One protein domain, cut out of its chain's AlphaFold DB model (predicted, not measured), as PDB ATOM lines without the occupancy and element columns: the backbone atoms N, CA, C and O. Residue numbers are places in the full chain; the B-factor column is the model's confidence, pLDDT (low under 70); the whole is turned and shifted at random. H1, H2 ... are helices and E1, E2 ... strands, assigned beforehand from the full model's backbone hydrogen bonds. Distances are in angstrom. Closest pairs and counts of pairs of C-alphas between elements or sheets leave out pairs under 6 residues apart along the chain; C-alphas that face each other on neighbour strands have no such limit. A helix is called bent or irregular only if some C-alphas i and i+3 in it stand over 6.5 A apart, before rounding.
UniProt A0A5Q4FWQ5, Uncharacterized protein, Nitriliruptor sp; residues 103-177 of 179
ATOM      1  N   VAL A 103     -24.336  26.808  30.557       98.12
ATOM      2  CA  VAL A 103     -24.317  28.191  30.078       98.12
ATOM      3  C   VAL A 103     -22.881  28.599  29.767       98.12
ATOM      4  O   VAL A 103     -22.026  28.606  30.653       98.12
ATOM      5  N   VAL A 104     -22.621  29.022  28.531       98.25
ATOM      6  CA  VAL A 104     -21.292  29.502  28.136       98.25
ATOM      7  C   VAL A 104     -20.963  30.819  28.870       98.25
ATOM      8  O   VAL A 104     -21.804  31.735  28.921       98.25
ATOM      9  N   PRO A 105     -19.759  30.946  29.465       97.88
ATOM     10  CA  PRO A 105     -19.304  32.178  30.100       97.88
ATOM     11  C   PRO A 105     -19.218  33.354  29.122       97.88
ATOM     12  O   PRO A 105     -18.844  33.189  27.961       97.88
ATOM     13  N   LEU A 106     -19.495  34.560  29.625       96.38
ATOM     14  CA  LEU A 106     -19.387  35.785  28.831       96.38
ATOM     15  C   LEU A 106     -17.950  35.993  28.334       96.38
ATOM     16  O   LEU A 106     -16.999  35.953  29.112       96.38
ATOM     17  N   GLY A 107     -17.805  36.241  27.037       96.69
ATOM     18  CA  GLY A 107     -16.531  36.387  26.334       96.69
ATOM     19  C   GLY A 107     -15.999  35.090  25.715       96.69
ATOM     20  O   GLY A 107     -15.156  35.162  24.818       96.69
ATOM     21  N   ALA A 108     -16.485  33.917  26.135       97.56
ATOM     22  CA  ALA A 108     -16.085  32.630  25.561       97.56
ATOM     23  C   ALA A 108     -16.919  32.243  24.324       97.56
ATOM     24  O   ALA A 108     -16.504  31.377  23.547       97.56
ATOM     25  N   GLU A 109     -18.058  32.904  24.088       97.81
ATOM     26  CA  GLU A 109     -19.009  32.554  23.031       97.81
ATOM     27  C   GLU A 109     -18.377  32.533  21.633       97.81
ATOM     28  O   GLU A 109     -18.583  31.546  20.927       97.81
ATOM     29  N   PRO A 110     -17.550  33.511  21.204       97.19
ATOM     30  CA  PRO A 110     -16.948  33.468  19.871       97.19
ATOM     31  C   PRO A 110     -16.083  32.222  19.632       97.19
ATOM     32  O   PRO A 110     -16.094  31.664  18.534       97.19
ATOM     33  N   SER A 111     -15.357  31.765  20.660       96.88
ATOM     34  CA  SER A 111     -14.527  30.554  20.602       96.88
ATOM     35  C   SER A 111     -15.394  29.300  20.489       96.88
ATOM     36  O   SER A 111     -15.151  28.460  19.619       96.88
ATOM     37  N   VAL A 112     -16.442  29.206  21.315       97.88
ATOM     38  CA  VAL A 112     -17.384  28.078  21.301       97.88
ATOM     39  C   VAL A 112     -18.121  28.000  19.966       97.88
ATOM     40  O   VAL A 112     -18.159  26.940  19.355       97.88
ATOM     41  N   ILE A 113     -18.622  29.120  19.441       97.19
ATOM     42  CA  ILE A 113     -19.311  29.174  18.142       97.19
ATOM     43  C   ILE A 113     -18.374  28.755  17.005       97.19
ATOM     44  O   ILE A 113     -18.769  28.005  16.112       97.19
ATOM     45  N   ALA A 114     -17.120  29.214  17.030       96.25
ATOM     46  CA  ALA A 114     -16.130  28.815  16.037       96.25
ATOM     47  C   ALA A 114     -15.816  27.311  16.097       96.25
ATOM     48  O   ALA A 114     -15.590  26.708  15.049       96.25
ATOM     49  N   ALA A 115     -15.808  26.710  17.290       96.69
ATOM     50  CA  ALA A 115     -15.640  25.271  17.461       96.69
ATOM     51  C   ALA A 115     -16.880  24.493  16.988       96.69
ATOM     52  O   ALA A 115     -16.729  23.561  16.203       96.69
ATOM     53  N   LEU A 116     -18.090  24.927  17.365       97.25
ATOM     54  CA  LEU A 116     -19.362  24.329  16.935       97.25
ATOM     55  C   LEU A 116     -19.476  24.261  15.408       97.25
ATOM     56  O   LEU A 116     -19.825  23.223  14.861       97.25
ATOM     57  N   ARG A 117     -19.100  25.331  14.701       95.38
ATOM     58  CA  ARG A 117     -19.134  25.388  13.226       95.38
ATOM     59  C   ARG A 117     -18.179  24.420  12.522       95.38
ATOM     60  O   ARG A 117     -18.288  24.252  11.312       95.38
ATOM     61  N   ARG A 118     -17.222  23.830  13.241       93.19
ATOM     62  CA  ARG A 118     -16.299  22.812  12.707       93.19
ATOM     63  C   ARG A 118     -16.779  21.393  12.981       93.19
ATOM     64  O   ARG A 118     -16.184  20.456  12.460       93.19
ATOM     65  N   LEU A 119     -17.796  21.229  13.825       95.12
ATOM     66  CA  LEU A 119     -18.328  19.918  14.146       95.12
ATOM     67  C   LEU A 119     -19.128  19.360  12.962       95.12
ATOM     68  O   LEU A 119     -19.792  20.121  12.251       95.12
ATOM     69  N   PRO A 120     -19.112  18.033  12.758       94.38
ATOM     70  CA  PRO A 120     -20.090  17.387  11.899       94.38
ATOM     71  C   PRO A 120     -21.499  17.585  12.472       94.38
ATOM     72  O   PRO A 120     -21.664  17.789  13.677       94.38
ATOM     73  N   ALA A 121     -22.515  17.479  11.611       93.69
ATOM     74  CA  ALA A 121     -23.909  17.753  11.965       93.69
ATOM     75  C   ALA A 121     -24.367  17.010  13.231       93.69
ATOM     76  O   ALA A 121     -24.930  17.620  14.131       93.69
ATOM     77  N   GLU A 122     -24.056  15.718  13.349       93.75
ATOM     78  CA  GLU A 122     -24.445  14.906  14.508       93.75
ATOM     79  C   GLU A 122     -23.817  15.397  15.821       93.75
ATOM     80  O   GLU A 122     -24.503  15.479  16.836       93.75
ATOM     81  N   ALA A 123     -22.536  15.780  15.805       95.50
ATOM     82  CA  ALA A 123     -21.853  16.311  16.986       95.50
ATOM     83  C   ALA A 123     -22.345  17.718  17.350       95.50
ATOM     84  O   ALA A 123     -22.416  18.069  18.524       95.50
ATOM     85  N   ALA A 124     -22.689  18.531  16.349       96.94
ATOM     86  CA  ALA A 124     -23.289  19.840  16.569       96.94
ATOM     87  C   ALA A 124     -24.682  19.712  17.211       96.94
ATOM     88  O   ALA A 124     -24.952  20.393  18.199       96.94
ATOM     89  N   VAL A 125     -25.523  18.789  16.729       96.00
ATOM     90  CA  VAL A 125     -26.815  18.462  17.359       96.00
ATOM     91  C   VAL A 125     -26.616  17.955  18.786       96.00
ATOM     92  O   VAL A 125     -27.316  18.406  19.692       96.00
ATOM     93  N   ALA A 126     -25.605  17.109  19.010       97.06
ATOM     94  CA  ALA A 126     -25.233  16.639  20.343       97.06
ATOM     95  C   ALA A 126     -24.765  17.754  21.286       97.06
ATOM     96  O   ALA A 126     -24.861  17.589  22.491       97.06
ATOM     97  N   ALA A 127     -24.315  18.891  20.755       97.50
ATOM     98  CA  ALA A 127     -24.016  20.101  21.518       97.50
ATOM     99  C   ALA A 127     -25.244  21.007  21.729       97.50
ATOM    100  O   ALA A 127     -25.089  22.151  22.159       97.50
ATOM    101  N   ALA A 128     -26.444  20.525  21.393       97.44
ATOM    102  CA  ALA A 128     -27.696  21.269  21.301       97.44
ATOM    103  C   ALA A 128     -27.756  22.337  20.195       97.44
ATOM    104  O   ALA A 128     -28.691  23.138  20.199       97.44
ATOM    105  N   ALA A 129     -26.835  22.370  19.229       96.81
ATOM    106  CA  ALA A 129     -26.963  23.246  18.063       96.81
ATOM    107  C   ALA A 129     -28.024  22.720  17.077       96.81
ATOM    108  O   ALA A 129     -28.336  21.532  17.057       96.81
ATOM    109  N   ASP A 130     -28.583  23.617  16.271       93.31
ATOM    110  CA  ASP A 130     -29.453  23.264  15.146       93.31
ATOM    111  C   ASP A 130     -28.666  23.340  13.835       93.31
ATOM    112  O   ASP A 130     -27.630  24.009  13.776       93.31
ATOM    113  N   ILE A 131     -29.138  22.654  12.799       91.62
ATOM    114  CA  ILE A 131     -28.522  22.653  11.472       91.62
ATOM    115  C   ILE A 131     -29.553  23.113  10.449       91.62
ATOM    116  O   ILE A 131     -30.514  22.402  10.164       91.62
ATOM    117  N   ASP A 132     -29.305  24.272   9.850       89.19
ATOM    118  CA  ASP A 132     -30.138  24.835   8.794       89.19
ATOM    119  C   ASP A 132     -29.321  25.128   7.522       89.19
ATOM    120  O   ASP A 132     -28.151  24.756   7.382       89.19
ATOM    121  N   GLU A 133     -29.944  25.810   6.564       88.19
ATOM    122  CA  GLU A 133     -29.317  26.260   5.316       88.19
ATOM    123  C   GLU A 133     -28.149  27.244   5.511       88.19
ATOM    124  O   GLU A 133     -27.324  27.419   4.611       88.19
ATOM    125  N   HIS A 134     -28.039  27.863   6.687       87.62
ATOM    126  CA  HIS A 134     -26.931  28.729   7.082       87.62
ATOM    127  C   HIS A 134     -25.841  27.973   7.867       87.62
ATOM    128  O   HIS A 134     -24.814  28.563   8.220       87.62
ATOM    129  N   GLY A 135     -26.023  26.668   8.094       91.25
ATOM    130  CA  GLY A 135     -25.082  25.776   8.759       91.25
ATOM    131  C   GLY A 135     -25.415  25.556  10.233       91.25
ATOM    132  O   GLY A 135     -26.570  25.416  10.615       91.25
ATOM    133  N   VAL A 136     -24.378  25.470  11.071       95.25
ATOM    134  CA  VAL A 136     -24.538  25.224  12.511       95.25
ATOM    135  C   VAL A 136     -25.039  26.488  13.213       95.25
ATOM    136  O   VAL A 136     -24.298  27.475  13.310       95.25
ATOM    137  N   GLN A 137     -26.251  26.419  13.763       94.81
ATOM    138  CA  GLN A 137     -26.884  27.450  14.583       94.81
ATOM    139  C   GLN A 137     -26.758  27.111  16.077       94.81
ATOM    140  O   GLN A 137     -27.407  26.180  16.563       94.81
ATOM    141  N   PRO A 138     -25.935  27.846  16.844       96.62
ATOM    142  CA  PRO A 138     -25.824  27.648  18.285       96.62
ATOM    143  C   PRO A 138     -27.158  27.904  19.000       96.62
ATOM    144  O   PRO A 138     -27.933  28.765  18.581       96.62
ATOM    145  N   LEU A 139     -27.405  27.207  20.110       96.94
ATOM    146  CA  LEU A 139     -28.605  27.429  20.913       96.94
ATOM    147  C   LEU A 139     -28.457  28.681  21.778       96.94
ATOM    148  O   LEU A 139     -27.716  28.697  22.761       96.94
ATOM    149  N   TRP A 140     -29.207  29.718  21.427       97.00
ATOM    150  CA  TRP A 140     -29.342  30.920  22.235       97.00
ATOM    151  C   TRP A 140     -30.670  30.911  22.974       97.00
ATOM    152  O   TRP A 140     -31.723  30.772  22.360       97.00
ATOM    153  N   LEU A 141     -30.623  31.140  24.282       97.00
ATOM    154  CA  LEU A 141     -31.809  31.316  25.105       97.00
ATOM    155  C   LEU A 141     -31.647  32.571  25.955       97.00
ATOM    156  O   LEU A 141     -30.683  32.708  26.706       97.00
ATOM    157  N   ARG A 142     -32.577  33.525  25.805       94.94
ATOM    158  CA  ARG A 142     -32.573  34.805  26.543       94.94
ATOM    159  C   ARG A 142     -31.215  35.532  26.489       94.94
ATOM    160  O   ARG A 142     -30.742  36.078  27.482       94.94
ATOM    161  N   GLY A 143     -30.572  35.513  25.319       96.12
ATOM    162  CA  GLY A 143     -29.274  36.156  25.087       96.12
ATOM    163  C   GLY A 143     -28.066  35.412  25.665       96.12
ATOM    164  O   GLY A 143     -26.967  35.962  25.669       96.12
ATOM    165  N   ARG A 144     -28.236  34.176  26.147       97.81
ATOM    166  CA  ARG A 144     -27.146  33.316  26.622       97.81
ATOM    167  C   ARG A 144     -26.978  32.110  25.711       97.81
ATOM    168  O   ARG A 144     -27.962  31.509  25.291       97.81
ATOM    169  N   LEU A 145     -25.727  31.780  25.414       98.31
ATOM    170  CA  LEU A 145     -25.372  30.592  24.653       98.31
ATOM    171  C   LEU A 145     -25.392  29.375  25.582       98.31
ATOM    172  O   LEU A 145     -24.749  29.398  26.634       98.31
ATOM    173  N   LEU A 146     -26.121  28.338  25.182       98.31
ATOM    174  CA  LEU A 146     -26.229  27.066  25.890       98.31
ATOM    175  C   LEU A 146     -25.554  25.949  25.091       98.31
ATOM    176  O   LEU A 146     -25.568  25.970  23.858       98.31
ATOM    177  N   VAL A 147     -24.985  24.974  25.796       98.19
ATOM    178  CA  VAL A 147     -24.360  23.780  25.217       98.19
ATOM    179  C   VAL A 147     -24.774  22.545  26.013       98.19
ATOM    180  O   VAL A 147     -24.807  22.580  27.240       98.19
ATOM    181  N   ASP A 148     -25.065  21.451  25.311       97.81
ATOM    182  CA  ASP A 148     -25.270  20.131  25.920       97.81
ATOM    183  C   ASP A 148     -23.913  19.446  26.132       97.81
ATOM    184  O   ASP A 148     -23.352  18.821  25.230       97.81
ATOM    185  N   ASP A 149     -23.334  19.631  27.317       96.94
ATOM    186  CA  ASP A 149     -22.065  19.017  27.713       96.94
ATOM    187  C   ASP A 149     -22.186  17.493  27.814       96.94
ATOM    188  O   ASP A 149     -21.344  16.771  27.279       96.94
ATOM    189  N   ARG A 150     -23.278  16.992  28.398       96.38
ATOM    190  CA  ARG A 150     -23.589  15.557  28.475       96.38
ATOM    191  C   ARG A 150     -23.765  14.938  27.096       96.38
ATOM    192  O   ARG A 150     -23.294  13.829  26.859       96.38
ATOM    193  N   GLY A 151     -24.431  15.638  26.184       96.38
ATOM    194  CA  GLY A 151     -24.588  15.225  24.796       96.38
ATOM    195  C   GLY A 151     -23.247  15.138  24.070       96.38
ATOM    196  O   GLY A 151     -22.971  14.140  23.403       96.38
ATOM    197  N   LEU A 152     -22.367  16.120  24.272       96.56
ATOM    198  CA  LEU A 152     -20.998  16.102  23.751       96.56
ATOM    199  C   LEU A 152     -20.144  14.965  24.335       96.56
ATOM    200  O   LEU A 152     -19.410  14.305  23.596       96.56
ATOM    201  N   GLU A 153     -20.236  14.707  25.639       95.31
ATOM    202  CA  GLU A 153     -19.559  13.584  26.296       95.31
ATOM    203  C   GLU A 153     -20.071  12.233  25.786       95.31
ATOM    204  O   GLU A 153     -19.275  11.347  25.463       95.31
ATOM    205  N   ALA A 154     -21.391  12.085  25.649       93.62
ATOM    206  CA  ALA A 154     -22.011  10.893  25.086       93.62
ATOM    207  C   ALA A 154     -21.578  10.673  23.632       93.62
ATOM    208  O   ALA A 154     -21.235   9.551  23.264       93.62
ATOM    209  N   TYR A 155     -21.509  11.740  22.829       94.31
ATOM    210  CA  TYR A 155     -21.007  11.675  21.459       94.31
ATOM    211  C   TYR A 155     -19.551  11.200  21.411       94.31
ATOM    212  O   TYR A 155     -19.204  10.334  20.611       94.31
ATOM    213  N   LEU A 156     -18.689  11.711  22.297       93.25
ATOM    214  CA  LEU A 156     -17.304  11.246  22.397       93.25
ATOM    215  C   LEU A 156     -17.200   9.774  22.800       93.25
ATOM    216  O   LEU A 156     -16.238   9.125  22.403       93.25
ATOM    217  N   ALA A 157     -18.148   9.251  23.577       90.88
ATOM    218  CA  ALA A 157     -18.178   7.847  23.973       90.88
ATOM    219  C   ALA A 157     -18.657   6.899  22.856       90.88
ATOM    220  O   ALA A 157     -18.435   5.686  22.963       90.88
ATOM    221  N   LEU A 158     -19.263   7.417  21.778       86.69
ATOM    222  CA  LEU A 158     -19.675   6.613  20.625       86.69
ATOM    223  C   LEU A 158     -18.480   5.884  19.993       86.69
ATOM    224  O   LEU A 158     -17.326   6.322  20.066       86.69
ATOM    225  N   ASP A 159     -18.760   4.714  19.416       77.56
ATOM    226  CA  ASP A 159     -17.776   3.831  18.777       77.56
ATOM    227  C   ASP A 159     -16.530   3.537  19.637       77.56
ATOM    228  O   ASP A 159     -15.421   3.316  19.137       77.56
ATOM    229  N   GLY A 160     -16.708   3.532  20.964       75.12
ATOM    230  CA  GLY A 160     -15.647   3.258  21.929       75.12
ATOM    231  C   GLY A 160     -14.593   4.363  22.022       75.12
ATOM    232  O   GLY A 160     -13.429   4.057  22.291       75.12
ATOM    233  N   GLY A 161     -14.958   5.625  21.778       74.81
ATOM    234  CA  GLY A 161     -14.034   6.755  21.926       74.81
ATOM    235  C   GLY A 161     -13.268   7.137  20.663       74.81
ATOM    236  O   GLY A 161     -12.261   7.840  20.749       74.81
ATOM    237  N   ARG A 162     -13.685   6.639  19.493       77.81
ATOM    238  CA  ARG A 162     -12.928   6.741  18.229       77.81
ATOM    239  C   ARG A 162     -13.400   7.866  17.310       77.81
ATOM    240  O   ARG A 162     -13.243   7.766  16.093       77.81
ATOM    241  N   ALA A 163     -13.944   8.942  17.875       83.06
ATOM    242  CA  ALA A 163     -14.247  10.142  17.102       83.06
ATOM    243  C   ALA A 163     -12.980  10.654  16.372       83.06
ATOM    244  O   ALA A 163     -11.880  10.572  16.935       83.06
ATOM    245  N   PRO A 164     -13.108  11.196  15.144       90.12
ATOM    246  CA  PRO A 164     -11.994  11.828  14.442       90.12
ATOM    247  C   PRO A 164     -11.270  12.850  15.328       90.12
ATOM    248  O   PRO A 164     -11.897  13.566  16.111       90.12
ATOM    249  N   THR A 165      -9.937  12.902  15.242       90.69
ATOM    250  CA  THR A 165      -9.098  13.687  16.167       90.69
ATOM    251  C   THR A 165      -9.480  15.166  16.215       90.69
ATOM    252  O   THR A 165      -9.487  15.766  17.288       90.69
ATOM    253  N   ASP A 166      -9.799  15.749  15.065       92.50
ATOM    254  CA  ASP A 166     -10.234  17.135  14.904       92.50
ATOM    255  C   ASP A 166     -11.598  17.395  15.558       92.50
ATOM    256  O   ASP A 166     -11.744  18.372  16.294       92.50
ATOM    257  N   VAL A 167     -12.556  16.483  15.379       93.38
ATOM    258  CA  VAL A 167     -13.865  16.527  16.049       93.38
ATOM    259  C   VAL A 167     -13.687  16.418  17.560       93.38
ATOM    260  O   VAL A 167     -14.179  17.260  18.308       93.38
ATOM    261  N   ALA A 168     -12.908  15.439  18.024       93.38
ATOM    262  CA  ALA A 168     -12.642  15.256  19.445       93.38
ATOM    263  C   ALA A 168     -11.937  16.473  20.067       93.38
ATOM    264  O   ALA A 168     -12.224  16.847  21.203       93.38
ATOM    265  N   GLN A 169     -11.022  17.115  19.334       94.00
ATOM    266  CA  GLN A 169     -10.361  18.339  19.777       94.00
ATOM    267  C   GLN A 169     -11.336  19.521  19.859       94.00
ATOM    268  O   GLN A 169     -11.303  20.249  20.851       94.00
ATOM    269  N   ALA A 170     -12.207  19.699  18.863       95.25
ATOM    270  CA  ALA A 170     -13.227  20.744  18.876       95.25
ATOM    271  C   ALA A 170     -14.206  20.562  20.048       95.25
ATOM    272  O   ALA A 170     -14.475  21.522  20.767       95.25
ATOM    273  N   ILE A 171     -14.659  19.330  20.309       96.88
ATOM    274  CA  ILE A 171     -15.527  19.025  21.454       96.88
ATOM    275  C   ILE A 171     -14.814  19.332  22.776       96.88
ATOM    276  O   ILE A 171     -15.354  20.043  23.618       96.88
ATOM    277  N   ARG A 172     -13.568  18.874  22.957       95.88
ATOM    278  CA  ARG A 172     -12.797  19.167  24.180       95.88
ATOM    279  C   ARG A 172     -12.549  20.662  24.381       95.88
ATOM    280  O   ARG A 172     -12.535  21.113  25.520       95.88
ATOM    281  N   GLN A 173     -12.361  21.431  23.307       96.44
ATOM    282  CA  GLN A 173     -12.244  22.891  23.384       96.44
ATOM    283  C   GLN A 173     -13.536  23.531  23.909       96.44
ATOM    284  O   GLN A 173     -13.467  24.446  24.731       96.44
ATOM    285  N   ILE A 174     -14.696  23.061  23.438       97.44
ATOM    286  CA  ILE A 174     -16.000  23.524  23.922       97.44
ATOM    287  C   ILE A 174     -16.138  23.191  25.406       97.44
ATOM    288  O   ILE A 174     -16.322  24.108  26.198       97.44
ATOM    289  N   LEU A 175     -15.953  21.922  25.785       97.44
ATOM    290  CA  LEU A 175     -16.084  21.461  27.172       97.44
ATOM    291  C   LEU A 175     -15.143  22.207  28.131       97.44
ATOM    292  O   LEU A 175     -15.558  22.607  29.209       97.44
ATOM    293  N   ALA A 176     -13.902  22.484  27.723       96.62
ATOM    294  CA  ALA A 176     -12.946  23.246  28.534       96.62
ATOM    295  C   ALA A 176     -13.330  24.725  28.739       96.62
ATOM    296  O   ALA A 176     -12.702  25.414  29.541       96.62
ATOM    297  N   SER A 177     -14.310  25.225  27.983       94.88
ATOM    298  CA  SER A 177     -14.824  26.594  28.080       94.88
ATOM    299  C   SER A 177     -16.109  26.686  28.915       94.88
ATOM    300  O   SER A 177     -16.627  27.788  29.086       94.88
TER     301      SER A 177
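What this domain is: This is residues 103 to 177 of the 179 residues of an uncharacterized protein of Nitriliruptor sp (UniProt A0A5Q4FWQ5). Two small strand hairpins, E1 with E2 and E3 with E4, follow each other in the chain at one part of the domain; the short helix H2, nearest to the middle, packs on E1 and E2, and H3 and H4 make a helical hairpin that reaches away from the strands. H3 leads from E4 toward the opposite end of the longest axis, and H4 folds back alongside it to pack on H1. The printed part has 75 residues with four named helices and four named strands, in the order H1, H2, E1, E2, E3, E4, H3, H4. Each two-stranded sheet, E1 - E2 and E3 - E4, is antiparallel, and the class is mixed, helices and strands. The whole is compact, with a radius of gyration of the C-alphas of 11.5 A and spans of 36 by 28 by 18 A.

Where its parts are: H1 is residues 109 to 116, 10.2 A long, with C-alpha 109 at (-19.009, 32.554, 23.031). H2 is residues 121 to 126, 8.6 A. The strands are E1, residues 130 to 132, 6.6 A; E2, residues 135 to 137, 6.3 A; E3, residues 139 to 141, 6.6 A; and E4, residues 144 to 147, 10.0 A. H3 is residues 149 to 160, 18.0 A, and is irregular: C-alphas 156 and 159 are 8.3 A apart. H4 is residues 165 to 175, 15.2 A, and ends with C-alpha 175 at (-16.084, 21.461, 27.172).

How they stand to each other: H1 touches H4 at a shallow tilt of 30 degrees, opposite ways; their closest C-alphas, of Ala 115 and Ala 170, are 5.3 A apart. H1 and H2 are close but not clearly touching, with the C-alphas of Leu 116 and Ala 124 closest at 6.0 A. H2 touches residues 151 to 155 of H3 at a steep tilt of 58 degrees, closest at the C-alphas of Ala 126 and Gly 151, 4.7 A. The closest C-alphas of H2 and E1 are those of Ala 121 and Ile 131, 6.7 A apart. In the hairpin E1 and E2, N 130 and O 137 are within hydrogen-bond range at 2.8 A. E2 runs on into E3 across one residue, at 28 degrees. In the hairpin E3 and E4, N 141 and O 144 are within range at 2.9 A. H3 and H4, a helical hairpin, only just touch, with 3 pairs of C-alphas within 8 A, the closest those of Asp 149 and Leu 175 at 6.5 A; their tilt is shallow, 25 degrees. H1 and H3 are apart. Every O i to N i+4 pair is within hydrogen-bond range in H1, H2 and H4; in H3, 6 of 8 are.

The domain as a whole: The two C-alphas farthest apart, those of Arg 142 and Gly 160, are 36.1 A from each other. The printed part has no cut, and its links between named elements are tight. The mean pLDDT of the printed part is 94.1, and no printed residue is under 70.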